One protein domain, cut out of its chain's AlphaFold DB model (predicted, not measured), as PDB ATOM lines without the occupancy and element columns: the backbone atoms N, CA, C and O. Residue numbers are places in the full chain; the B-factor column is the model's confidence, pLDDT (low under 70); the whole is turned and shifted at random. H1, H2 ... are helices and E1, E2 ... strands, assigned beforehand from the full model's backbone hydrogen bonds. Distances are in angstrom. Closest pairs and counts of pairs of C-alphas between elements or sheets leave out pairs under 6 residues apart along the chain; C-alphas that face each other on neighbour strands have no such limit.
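This is residues 55 to 141 of the 142 residues of an uncharacterized protein of Mameliella alba (UniProt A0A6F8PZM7). One strongly twisted and curled sheet of five strands makes the body, and a single helix, H1, packs on one of its faces, mainly beside the edge strand E1. The long strands E4 and E5 bend sharply, and the two edge strands E1 and E2 come within 8.1 A of each other without pairing, in a sheet that is rolled only part of the way round. The printed part has 87 residues with one named helix and five named strands, in the order E1, E2, H1, E3, E4, E5; across the sheet the order is E1, E3, E4, E5, E2, mixed, with E1 and E3 parallel and the other neighbours antiparallel. The class is mixed, helices and strands, in two layers, the helix on one face of the sheet. The whole is compact and rounded, with a radius of gyration of the C-alphas of 12.4 A and spans of 33 by 30 by 24 A.

E1 is residues 55 to 59, 13.0 A from first to last C-alpha, beginning at C-alpha 55 at (29.066, 14.635, 42.704). E2 is residues 68 to 71, 10.2 A long. H1 is residues 81 to 92, 16.2 A long, from C-alpha 81 at (14.424, 11.109, 40.020). E3 is residues 95 to 102, 22.7 A long. E4, the longest strand by residues, is residues 106 to 122, 25.6 A from first to last C-alpha; it bends by 120 degrees at residue 119. E5 is residues 129 to 140, 24.1 A long, and bends by 87 degrees at residue 135; its last C-alpha, 140, is at (37.382, 12.524, 53.072).

The sheet begins at the edge strand E1, which is parallel to E3 at 34 degrees, with N 58 and O 97 at 2.8 A and N 99 and O 58 at 2.8 A. E3 and E4 form an antiparallel hairpin at 151 degrees, with N 96 and O 116 at 2.8 A and N 100 and O 111 at 2.8 A. E4 and E5 form the next hairpin, antiparallel at 114 degrees, with N 117 and O 135 at 3.0 A and N 130 and O 122 at 3.0 A. E3, E4 and E5 are a meander, each strand the antiparallel neighbour of the one before. E5 and the other edge strand, E2, are antiparallel at 111 degrees, with N 71 and O 129 at 2.9 A. Residues 63 to 64 pair antiparallel with residues 68 to 69 of E2. From edge to edge the strands' lines turn by 91 degrees and the way across the sheet turns by 50 degrees. E1 and E2 are only just apart, 8.1 A at the closest. H1 is on the sheet; the closest C-alphas of H1 and E1 are those of Ala 89 and Ala 56, 5.3 A apart. The closest C-alphas of H1 and E3 are those of Leu 90 and Val 96, 7.4 A apart. In H1 every O i to N i+4 pair is within hydrogen-bond range.

The printed part runs from residue 55 to 141 without a cut, and the C-alphas of Leu 55 and Lys 141 are 16.1 A apart. The two C-alphas farthest apart are those of Gly 126 and Lys 141, at 36.0 A. The links from H1 to E3 and from E3 to E4 are tight, those from E1 to E2, E2 to H1 and E4 to E5 are short, and no link is long. The mean pLDDT of the printed part is 84.0, and the model's confidence is under 70 at residues 102 to 110, of which 102 belongs to E3 and 106 to 110 belong to E4.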
ATOM      1  N   LEU A  55      28.385  15.717  43.406       92.19
ATOM      2  CA  LEU A  55      29.066  14.635  42.704       92.19
ATOM      3  C   LEU A  55      28.272  13.336  42.790       92.19
ATOM      4  O   LEU A  55      27.632  13.055  43.809       92.19
ATOM      5  N   ALA A  56      28.363  12.522  41.744       92.50
ATOM      6  CA  ALA A  56      27.816  11.175  41.741       92.50
ATOM      7  C   ALA A  56      28.575  10.281  42.733       92.50
ATOM      8  O   ALA A  56      29.803  10.353  42.848       92.50
ATOM      9  N   VAL A  57      27.839   9.451  43.469       90.69
ATOM     10  CA  VAL A  57      28.384   8.481  44.420       90.69
ATOM     11  C   VAL A  57      28.385   7.110  43.765       90.69
ATOM     12  O   VAL A  57      27.341   6.630  43.340       90.69
ATOM     13  N   ILE A  58      29.553   6.486  43.715       90.62
ATOM     14  CA  ILE A  58      29.764   5.156  43.148       90.62
ATOM     15  C   ILE A  58      30.207   4.176  44.230       90.62
ATOM     16  O   ILE A  58      30.845   4.568  45.208       90.62
ATOM     17  N   HIS A  59      29.916   2.894  44.050       87.94
ATOM     18  CA  HIS A  59      30.208   1.859  45.044       87.94
ATOM     19  C   HIS A  59      31.534   1.143  44.757       87.94
ATOM     20  O   HIS A  59      31.833   0.785  43.620       87.94
ATOM     21  N   ASN A  60      32.350   0.883  45.781       87.25
ATOM     22  CA  ASN A  60      33.601   0.142  45.585       87.25
ATOM     23  C   ASN A  60      33.375  -1.310  45.138       87.25
ATOM     24  O   ASN A  60      34.242  -1.865  44.465       87.25
ATOM     25  N   THR A  61      32.230  -1.905  45.482       86.06
ATOM     26  CA  THR A  61      31.866  -3.283  45.121       86.06
ATOM     27  C   THR A  61      31.782  -3.496  43.606       86.06
ATOM     28  O   THR A  61      32.091  -4.580  43.119       86.06
ATOM     29  N   TRP A  62      31.435  -2.455  42.842       87.69
ATOM     30  CA  TRP A  62      31.302  -2.510  41.379       87.69
ATOM     31  C   TRP A  62      32.555  -2.042  40.629       87.69
ATOM     32  O   TRP A  62      32.528  -1.770  39.423       87.69
ATOM     33  N   ARG A  63      33.688  -1.942  41.332       85.75
ATOM     34  CA  ARG A  63      34.985  -1.675  40.711       85.75
ATOM     35  C   ARG A  63      35.460  -2.905  39.934       85.75
ATOM     36  O   ARG A  63      35.478  -4.014  40.456       85.75
ATOM     37  N   VAL A  64      35.900  -2.693  38.696       86.44
ATOM     38  CA  VAL A  64      36.386  -3.738  37.786       86.44
ATOM     39  C   VAL A  64      37.861  -3.495  37.477       86.44
ATOM     40  O   VAL A  64      38.218  -2.567  36.753       86.44
ATOM     41  N   GLY A  65      38.737  -4.343  38.014       86.69
ATOM     42  CA  GLY A  65      40.184  -4.192  37.848       86.69
ATOM     43  C   GLY A  65      40.728  -2.905  38.480       86.69
ATOM     44  O   GLY A  65      40.203  -2.402  39.476       86.69
ATOM     45  N   GLU A  66      41.809  -2.370  37.913       82.44
ATOM     46  CA  GLU A  66      42.513  -1.222  38.495       82.44
ATOM     47  C   GLU A  66      41.782   0.107  38.249       82.44
ATOM     48  O   GLU A  66      41.616   0.901  39.176       82.44
ATOM     49  N   THR A  67      41.277   0.323  37.035       88.31
ATOM     50  CA  THR A  67      40.688   1.603  36.604       88.31
ATOM     51  C   THR A  67      39.224   1.497  36.184       88.31
ATOM     52  O   THR A  67      38.605   2.509  35.881       88.31
ATOM     53  N   GLY A  68      38.653   0.298  36.090       88.12
ATOM     54  CA  GLY A  68      37.287   0.114  35.605       88.12
ATOM     55  C   GLY A  68      36.242   0.245  36.708       88.12
ATOM     56  O   GLY A  68      36.483  -0.067  37.875       88.12
ATOM     57  N   TYR A  69      35.048   0.660  36.311       91.38
ATOM     58  CA  TYR A  69      33.835   0.614  37.114       91.38
ATOM     59  C   TYR A  69      32.670   0.191  36.223       91.38
ATOM     60  O   TYR A  69      32.558   0.680  35.094       91.38
ATOM     61  N   ALA A  70      31.826  -0.713  36.717       89.81
ATOM     62  CA  ALA A  70      30.647  -1.181  36.002       89.81
ATOM     63  C   ALA A  70      29.507  -1.462  36.982       89.81
ATOM     64  O   ALA A  70      29.456  -2.521  37.603       89.81
ATOM     65  N   ASP A  71      28.587  -0.513  37.092       86.75
ATOM     66  CA  ASP A  71      27.379  -0.654  37.896       86.75
ATOM     67  C   ASP A  71      26.291  -1.347  37.068       86.75
ATOM     68  O   ASP A  71      25.894  -0.803  36.031       86.75
ATOM     69  N   PRO A  72      25.807  -2.537  37.471       79.62
ATOM     70  CA  PRO A  72      24.798  -3.266  36.713       79.62
ATOM     71  C   PRO A  72      23.462  -2.513  36.620       79.62
ATOM     72  O   PRO A  72      22.699  -2.763  35.685       79.62
ATOM     73  N   MET A  73      23.182  -1.580  37.542       81.94
ATOM     74  CA  MET A  73      21.898  -0.877  37.669       81.94
ATOM     75  C   MET A  73      20.688  -1.831  37.693       81.94
ATOM     76  O   MET A  73      19.605  -1.492  37.207       81.94
ATOM     77  N   GLU A  74      20.872  -3.053  38.196       78.69
ATOM     78  CA  GLU A  74      19.836  -4.082  38.204       78.69
ATOM     79  C   GLU A  74      18.740  -3.728  39.219       78.69
ATOM     80  O   GLU A  74      19.025  -3.327  40.346       78.69
ATOM     81  N   GLY A  75      17.472  -3.825  38.810       74.94
ATOM     82  CA  GLY A  75      16.328  -3.487  39.667       74.94
ATOM     83  C   GLY A  75      16.142  -1.988  39.941       74.94
ATOM     84  O   GLY A  75      15.312  -1.617  40.771       74.94
ATOM     85  N   ILE A  76      16.886  -1.118  39.254       81.75
ATOM     86  CA  ILE A  76      16.795   0.335  39.406       81.75
ATOM     87  C   ILE A  76      15.785   0.938  38.434       81.75
ATOM     88  O   ILE A  76      15.840   0.703  37.227       81.75
ATOM     89  N   ASP A  77      14.942   1.834  38.950       82.12
ATOM     90  CA  ASP A  77      14.135   2.728  38.124       82.12
ATOM     91  C   ASP A  77      15.007   3.818  37.472       82.12
ATOM     92  O   ASP A  77      15.363   4.824  38.099       82.12
ATOM     93  N   ARG A  78      15.350   3.613  36.194       79.88
ATOM     94  CA  ARG A  78      16.148   4.548  35.380       79.88
ATOM     95  C   ARG A  78      15.381   5.799  34.943       79.88
ATOM     96  O   ARG A  78      16.005   6.766  34.527       79.88
ATOM     97  N   ASN A  79      14.059   5.817  35.075       82.88
ATOM     98  CA  ASN A  79      13.257   7.030  34.888       82.88
ATOM     99  C   ASN A  79      12.996   7.744  36.221       82.88
ATOM    100  O   ASN A  79      12.412   8.828  36.262       82.88
ATOM    101  N   GLY A  80      13.456   7.153  37.322       84.06
ATOM    102  CA  GLY A  80      13.327   7.701  38.652       84.06
ATOM    103  C   GLY A  80      14.208   8.929  38.848       84.06
ATOM    104  O   GLY A  80      15.344   9.013  38.374       84.06
ATOM    105  N   LYS A  81      13.714   9.872  39.655       86.38
ATOM    106  CA  LYS A  81      14.424  11.109  40.020       86.38
ATOM    107  C   LYS A  81      15.867  10.862  40.484       86.38
ATOM    108  O   LYS A  81      16.758  11.627  40.145       86.38
ATOM    109  N   ARG A  82      16.104   9.778  41.231       84.75
ATOM    110  CA  ARG A  82      17.434   9.430  41.760       84.75
ATOM    111  C   ARG A  82      18.435   9.089  40.660       84.75
ATOM    112  O   ARG A  82      19.570   9.551  40.724       84.75
ATOM    113  N   PHE A  83      18.021   8.301  39.666       85.44
ATOM    114  CA  PHE A  83      18.884   7.978  38.534       85.44
ATOM    115  C   PHE A  83      19.149   9.216  37.684       85.44
ATOM    116  O   PHE A  83      20.286   9.434  37.284       85.44
ATOM    117  N   MET A  84      18.134  10.052  37.452       88.38
ATOM    118  CA  MET A  84      18.312  11.295  36.698       88.38
ATOM    119  C   MET A  84      19.316  12.235  37.375       88.38
ATOM    120  O   MET A  84      20.259  12.663  36.718       88.38
ATOM    121  N   GLU A  85      19.189  12.470  38.688       88.00
ATOM    122  CA  GLU A  85      20.148  13.281  39.464       88.00
ATOM    123  C   GLU A  85      21.572  12.693  39.426       88.00
ATOM    124  O   GLU A  85      22.557  13.426  39.349       88.00
ATOM    125  N   TYR A  86      21.697  11.364  39.467       88.88
ATOM    126  CA  TYR A  86      22.982  10.669  39.368       88.88
ATOM    127  C   TYR A  86      23.611  10.797  37.973       88.88
ATOM    128  O   TYR A  86      24.787  11.132  37.842       88.88
ATOM    129  N   ALA A  87      22.822  10.558  36.925       88.31
ATOM    130  CA  ALA A  87      23.261  10.642  35.540       88.31
ATOM    131  C   ALA A  87      23.609  12.083  35.139       88.31
ATOM    132  O   ALA A  87      24.525  12.289  34.351       88.31
ATOM    133  N   GLU A  88      22.897  13.075  35.674       91.06
ATOM    134  CA  GLU A  88      23.230  14.497  35.540       91.06
ATOM    135  C   GLU A  88      24.572  14.807  36.212       91.06
ATOM    136  O   GLU A  88      25.481  15.299  35.551       91.06
ATOM    137  N   ALA A  89      24.772  14.390  37.468       90.38
ATOM    138  CA  ALA A  89      26.039  14.599  38.173       90.38
ATOM    139  C   ALA A  89      27.250  13.952  37.468       90.38
ATOM    140  O   ALA A  89      28.342  14.519  37.492       90.38
ATOM    141  N   LEU A  90      27.069  12.793  36.821       90.44
ATOM    142  CA  LEU A  90      28.101  12.155  35.991       90.44
ATOM    143  C   LEU A  90      28.372  12.895  34.674       90.44
ATOM    144  O   LEU A  90      29.457  12.767  34.117       90.44
ATOM    145  N   ARG A  91      27.404  13.635  34.130       89.44
ATOM    146  CA  ARG A  91      27.600  14.418  32.899       89.44
ATOM    147  C   ARG A  91      28.212  15.786  33.186       89.44
ATOM    148  O   ARG A  91      29.041  16.248  32.405       89.44
ATOM    149  N   ASP A  92      27.827  16.403  34.298       90.12
ATOM    150  CA  ASP A  92      28.234  17.762  34.670       90.12
ATOM    151  C   ASP A  92      29.631  17.824  35.294       90.12
ATOM    152  O   ASP A  92      30.286  18.875  35.295       90.12
ATOM    153  N   HIS A  93      30.098  16.709  35.857       89.94
ATOM    154  CA  HIS A  93      31.370  16.633  36.555       89.94
ATOM    155  C   HIS A  93      32.165  15.404  36.132       89.94
ATOM    156  O   HIS A  93      31.649  14.298  36.079       89.94
ATOM    157  N   ASP A  94      33.466  15.592  35.951       90.31
ATOM    158  CA  ASP A  94      34.471  14.548  35.731       90.31
ATOM    159  C   ASP A  94      34.951  13.903  37.046       90.31
ATOM    160  O   ASP A  94      35.994  13.248  37.091       90.31
ATOM    161  N   LEU A  95      34.202  14.102  38.137       92.25
ATOM    162  CA  LEU A  95      34.532  13.660  39.485       92.25
ATOM    163  C   LEU A  95      33.407  12.818  40.086       92.25
ATOM    164  O   LEU A  95      32.233  13.174  40.020       92.25
ATOM    165  N   VAL A  96      33.791  11.748  40.774       92.75
ATOM    166  CA  VAL A  96      32.885  10.862  41.510       92.75
ATOM    167  C   VAL A  96      33.380  10.626  42.925       92.75
ATOM    168  O   VAL A  96      34.580  10.579  43.194       92.75
ATOM    169  N   VAL A  97      32.447  10.443  43.848       91.75
ATOM    170  CA  VAL A  97      32.736  10.008  45.211       91.75
ATOM    171  C   VAL A  97      32.636   8.496  45.255       91.75
ATOM    172  O   VAL A  97      31.570   7.938  45.030       91.75
ATOM    173  N   MET A  98      33.720   7.818  45.608       90.50
ATOM    174  CA  MET A  98      33.666   6.385  45.855       90.50
ATOM    175  C   MET A  98      33.272   6.118  47.305       90.50
ATOM    176  O   MET A  98      33.969   6.520  48.242       90.50
ATOM    177  N   GLN A  99      32.160   5.421  47.481       88.31
ATOM    178  CA  GLN A  99      31.689   4.880  48.741       88.31
ATOM    179  C   GLN A  99      32.337   3.520  49.018       88.31
ATOM    180  O   GLN A  99      32.602   2.737  48.106       88.31
ATOM    181  N   ARG A 100      32.601   3.256  50.300       85.06
ATOM    182  CA  ARG A 100      32.955   1.935  50.805       85.06
ATOM    183  C   ARG A 100      31.703   1.244  51.319       85.06
ATOM    184  O   ARG A 100      31.057   1.760  52.236       85.06
ATOM    185  N   ASP A 101      31.411   0.090  50.749       78.69
ATOM    186  CA  ASP A 101      30.352  -0.780  51.240       78.69
ATOM    187  C   ASP A 101      30.874  -1.655  52.382       78.69
ATOM    188  O   ASP A 101      32.051  -2.043  52.405       78.69
ATOM    189  N   VAL A 102      30.002  -1.946  53.348       63.72
ATOM    190  CA  VAL A 102      30.280  -2.928  54.399       63.72
ATOM    191  C   VAL A 102      30.229  -4.307  53.733       63.72
ATOM    192  O   VAL A 102      29.203  -4.703  53.188       63.72
ATOM    193  N   GLY A 103      31.352  -5.028  53.696       52.69
ATOM    194  CA  GLY A 103      31.414  -6.337  53.037       52.69
ATOM    195  C   GLY A 103      30.340  -7.301  53.560       52.69
ATOM    196  O   GLY A 103      30.078  -7.334  54.760       52.69
ATOM    197  N   GLY A 104      29.738  -8.092  52.662       50.59
ATOM    198  CA  GLY A 104      28.691  -9.068  53.005       50.59
ATOM    199  C   GLY A 104      27.399  -8.983  52.184       50.59
ATOM    200  O   GLY A 104      26.467  -9.723  52.471       50.59
ATOM    201  N   GLY A 105      27.334  -8.121  51.163       51.59
ATOM    202  CA  GLY A 105      26.135  -7.942  50.328       51.59
ATOM    203  C   GLY A 105      25.199  -6.829  50.812       51.59
ATOM    204  O   GLY A 105      24.251  -6.484  50.111       51.59
ATOM    205  N   ASP A 106      25.502  -6.214  51.955       55.00
ATOM    206  CA  ASP A 106      24.804  -5.026  52.430       55.00
ATOM    207  C   ASP A 106      25.379  -3.768  51.766       55.00
ATOM    208  O   ASP A 106      26.521  -3.380  51.995       55.00
ATOM    209  N   LEU A 107      24.545  -3.044  51.012       56.91
ATOM    210  CA  LEU A 107      24.841  -1.696  50.487       56.91
ATOM    211  C   LEU A 107      24.912  -0.625  51.604       56.91
ATOM    212  O   LEU A 107      24.732   0.575  51.365       56.91
ATOM    213  N   ALA A 108      25.100  -1.051  52.854       56.94
ATOM    214  CA  ALA A 108      25.262  -0.179  53.997       56.94
ATOM    215  C   ALA A 108      26.579   0.594  53.867       56.94
ATOM    216  O   ALA A 108      27.628   0.050  53.520       56.94
ATOM    217  N   ARG A 109      26.512   1.899  54.137       63.41
ATOM    218  CA  ARG A 109      27.643   2.813  54.001       63.41
ATOM    219  C   ARG A 109      28.556   2.704  55.223       63.41
ATOM    220  O   ARG A 109      28.190   3.212  56.279       63.41
ATOM    221  N   ASP A 110      29.747   2.129  55.051       68.50
ATOM    222  CA  ASP A 110      30.827   2.176  56.058       68.50
ATOM    223  C   ASP A 110      31.478   3.569  56.080       68.50
ATOM    224  O   ASP A 110      31.820   4.134  57.115       68.50
ATOM    225  N   GLY A 111      31.593   4.183  54.901       78.56
ATOM    226  CA  GLY A 111      32.137   5.523  54.757       78.56
ATOM    227  C   GLY A 111      32.496   5.851  53.318       78.56
ATOM    228  O   GLY A 111      32.162   5.125  52.383       78.56
ATOM    229  N   TYR A 112      33.205   6.959  53.135       85.06
ATOM    230  CA  TYR A 112      33.740   7.336  51.834       85.06
ATOM    231  C   TYR A 112      35.188   6.876  51.704       85.06
ATOM    232  O   TYR A 112      35.986   6.981  52.635       85.06
ATOM    233  N   ILE A 113      35.535   6.354  50.532       86.19
ATOM    234  CA  ILE A 113      36.922   6.086  50.168       86.19
ATOM    235  C   ILE A 113      37.569   7.407  49.791       86.19
ATOM    236  O   ILE A 113      38.576   7.754  50.393       86.19
ATOM    237  N   GLY A 114      36.980   8.165  48.865       89.38
ATOM    238  CA  GLY A 114      37.489   9.464  48.428       89.38
ATOM    239  C   GLY A 114      36.854   9.924  47.126       89.38
ATOM    240  O   GLY A 114      35.913   9.299  46.641       89.38
ATOM    241  N   VAL A 115      37.380  11.013  46.574       91.00
ATOM    242  CA  VAL A 115      36.947  11.562  45.284       91.00
ATOM    243  C   VAL A 115      37.923  11.121  44.206       91.00
ATOM    244  O   VAL A 115      39.137  11.253  44.376       91.00
ATOM    245  N   PHE A 116      37.394  10.610  43.106       92.38
ATOM    246  CA  PHE A 116      38.143  10.119  41.959       92.38
ATOM    247  C   PHE A 116      37.752  10.910  40.721       92.38
ATOM    248  O   PHE A 116      36.580  11.247  40.564       92.38
ATOM    249  N   SER A 117      38.717  11.187  39.849       91.81
ATOM    250  CA  SER A 117      38.414  11.652  38.499       91.81
ATOM    251  C   SER A 117      38.151  10.478  37.557       91.81
ATOM    252  O   SER A 117      38.621   9.361  37.794       91.81
ATOM    253  N   PHE A 118      37.400  10.723  36.489       92.75
ATOM    254  CA  PHE A 118      37.161   9.762  35.414       92.75
ATOM    255  C   PHE A 118      37.144  10.469  34.055       92.75
ATOM    256  O   PHE A 118      36.946  11.679  33.992       92.75
ATOM    257  N   ASP A 119      37.366   9.735  32.963       87.06
ATOM    258  CA  ASP A 119      37.413  10.336  31.616       87.06
ATOM    259  C   ASP A 119      36.594   9.627  30.534       87.06
ATOM    260  O   ASP A 119      36.383  10.183  29.457       87.06
ATOM    261  N   SER A 120      36.093   8.425  30.810       86.69
ATOM    262  CA  SER A 120      35.132   7.735  29.953       86.69
ATOM    263  C   SER A 120      33.845   7.504  30.726       86.69
ATOM    264  O   SER A 120      33.913   7.008  31.850       86.69
ATOM    265  N   LEU A 121      32.704   7.801  30.110       91.31
ATOM    266  CA  LEU A 121      31.380   7.578  30.675       91.31
ATOM    267  C   LEU A 121      30.485   6.907  29.635       91.31
ATOM    268  O   LEU A 121      30.296   7.438  28.543       91.31
ATOM    269  N   ASP A 122      29.921   5.764  30.004       89.38
ATOM    270  CA  ASP A 122      28.885   5.066  29.253       89.38
ATOM    271  C   ASP A 122      27.616   4.998  30.110       89.38
ATOM    272  O   ASP A 122      27.588   4.361  31.166       89.38
ATOM    273  N   LEU A 123      26.581   5.704  29.650       85.38
ATOM    274  CA  LEU A 123      25.242   5.756  30.243       85.38
ATOM    275  C   LEU A 123      24.194   5.163  29.292       85.38
ATOM    276  O   LEU A 123      23.066   5.653  29.235       85.38
ATOM    277  N   THR A 124      24.569   4.150  28.508       84.00
ATOM    278  CA  THR A 124      23.646   3.496  27.576       84.00
ATOM    279  C   THR A 124      22.425   2.936  28.315       84.00
ATOM    280  O   THR A 124      22.523   2.264  29.347       84.00
ATOM    281  N   GLU A 125      21.241   3.230  27.783       76.50
ATOM    282  CA  GLU A 125      19.977   2.739  28.322       76.50
ATOM    283  C   GLU A 125      19.929   1.203  28.279       76.50
ATOM    284  O   GLU A 125      20.405   0.574  27.337       76.50
ATOM    285  N   GLY A 126      19.426   0.576  29.343       73.62
ATOM    286  CA  GLY A 126      19.445  -0.881  29.517       73.62
ATOM    287  C   GLY A 126      20.825  -1.509  29.776       73.62
ATOM    288  O   GLY A 126      20.883  -2.671  30.165       73.62
ATOM    289  N   ALA A 127      21.932  -0.771  29.635       82.62
ATOM    290  CA  ALA A 127      23.286  -1.271  29.884       82.62
ATOM    291  C   ALA A 127      23.826  -0.855  31.269       82.62
ATOM    292  O   ALA A 127      23.310   0.100  31.859       82.62
ATOM    293  N   PRO A 128      24.848  -1.542  31.812       85.75
ATOM    294  CA  PRO A 128      25.545  -1.106  33.020       85.75
ATOM    295  C   PRO A 128      26.134   0.299  32.859       85.75
ATOM    296  O   PRO A 128      26.668   0.615  31.796       85.75
ATOM    297  N   VAL A 129      26.107   1.112  33.917       87.31
ATOM    298  CA  VAL A 129      26.831   2.389  33.921       87.31
ATOM    299  C   VAL A 129      28.312   2.091  34.045       87.31
ATOM    300  O   VAL A 129      28.755   1.504  35.035       87.31
ATOM    301  N   ARG A 130      29.091   2.492  33.039       91.06
ATOM    302  CA  ARG A 130      30.534   2.242  33.018       91.06
ATOM    303  C   ARG A 130      31.304   3.538  33.022       91.06
ATOM    304  O   ARG A 130      30.969   4.482  32.313       91.06
ATOM    305  N   LEU A 131      32.382   3.547  33.793       92.12
ATOM    306  CA  LEU A 131      33.343   4.634  33.760       92.12
ATOM    307  C   LEU A 131      34.761   4.136  33.997       92.12
ATOM    308  O   LEU A 131      34.978   3.046  34.535       92.12
ATOM    309  N   ARG A 132      35.730   4.947  33.576       92.19
ATOM    310  CA  ARG A 132      37.149   4.687  33.806       92.19
ATOM    311  C   ARG A 132      37.686   5.676  34.818       92.19
ATOM    312  O   ARG A 132      37.874   6.847  34.508       92.19
ATOM    313  N   LEU A 133      37.935   5.175  36.017       91.69
ATOM    314  CA  LEU A 133      38.581   5.901  37.094       91.69
ATOM    315  C   LEU A 133      40.044   6.157  36.737       91.69
ATOM    316  O   LEU A 133      40.756   5.252  36.300       91.69
ATOM    317  N   LEU A 134      40.475   7.392  36.949       88.88
ATOM    318  CA  LEU A 134      41.861   7.811  36.823       88.88
ATOM    319  C   LEU A 134      42.492   7.826  38.217       88.88
ATOM    320  O   LEU A 134      42.728   6.780  38.822       88.88
ATOM    321  N   ASP A 135      42.716   9.018  38.754       85.88
ATOM    322  CA  ASP A 135      43.378   9.216  40.027       85.88
ATOM    323  C   ASP A 135      42.385   9.603  41.114       85.88
ATOM    324  O   ASP A 135      41.375  10.278  40.903       85.88
ATOM    325  N   ARG A 136      42.724   9.214  42.340       89.31
ATOM    326  CA  ARG A 136      42.080   9.761  43.528       89.31
ATOM    327  C   ARG A 136      42.622  11.163  43.781       89.31
ATOM    328  O   ARG A 136      43.807  11.327  44.077       89.31
ATOM    329  N   VAL A 137      41.740  12.153  43.688       88.00
ATOM    330  CA  VAL A 137      42.077  13.582  43.760       88.00
ATOM    331  C   VAL A 137      41.886  14.167  45.157       88.00
ATOM    332  O   VAL A 137      42.556  15.137  45.513       88.00
ATOM    333  N   ALA A 138      41.008  13.574  45.971       88.44
ATOM    334  CA  ALA A 138      40.748  14.042  47.325       88.44
ATOM    335  C   ALA A 138      40.372  12.912  48.286       88.44
ATOM    336  O   ALA A 138      39.837  11.868  47.895       88.44
ATOM    337  N   ASP A 139      40.624  13.166  49.565       88.06
ATOM    338  CA  ASP A 139      40.347  12.258  50.667       88.06
ATOM    339  C   ASP A 139      39.253  12.847  51.560       88.06
ATOM    340  O   ASP A 139      39.195  14.065  51.739       88.06
ATOM    341  N   PRO A 140      38.370  12.021  52.139       85.19
ATOM    342  CA  PRO A 140      37.382  12.524  53.072       85.19
ATOM    343  C   PRO A 140      38.085  13.041  54.328       85.19
ATOM    344  O   PRO A 140      38.969  12.382  54.883       85.19
ATOM    345  N   LYS A 141      37.677  14.223  54.790       84.50
ATOM    346  CA  LYS A 141      38.076  14.735  56.100       84.50
ATOM    347  C   LYS A 141      37.534  13.782  57.175       84.50
ATOM    348  O   LYS A 141      36.333  13.514  57.183       84.50
TER     349      LYS A 141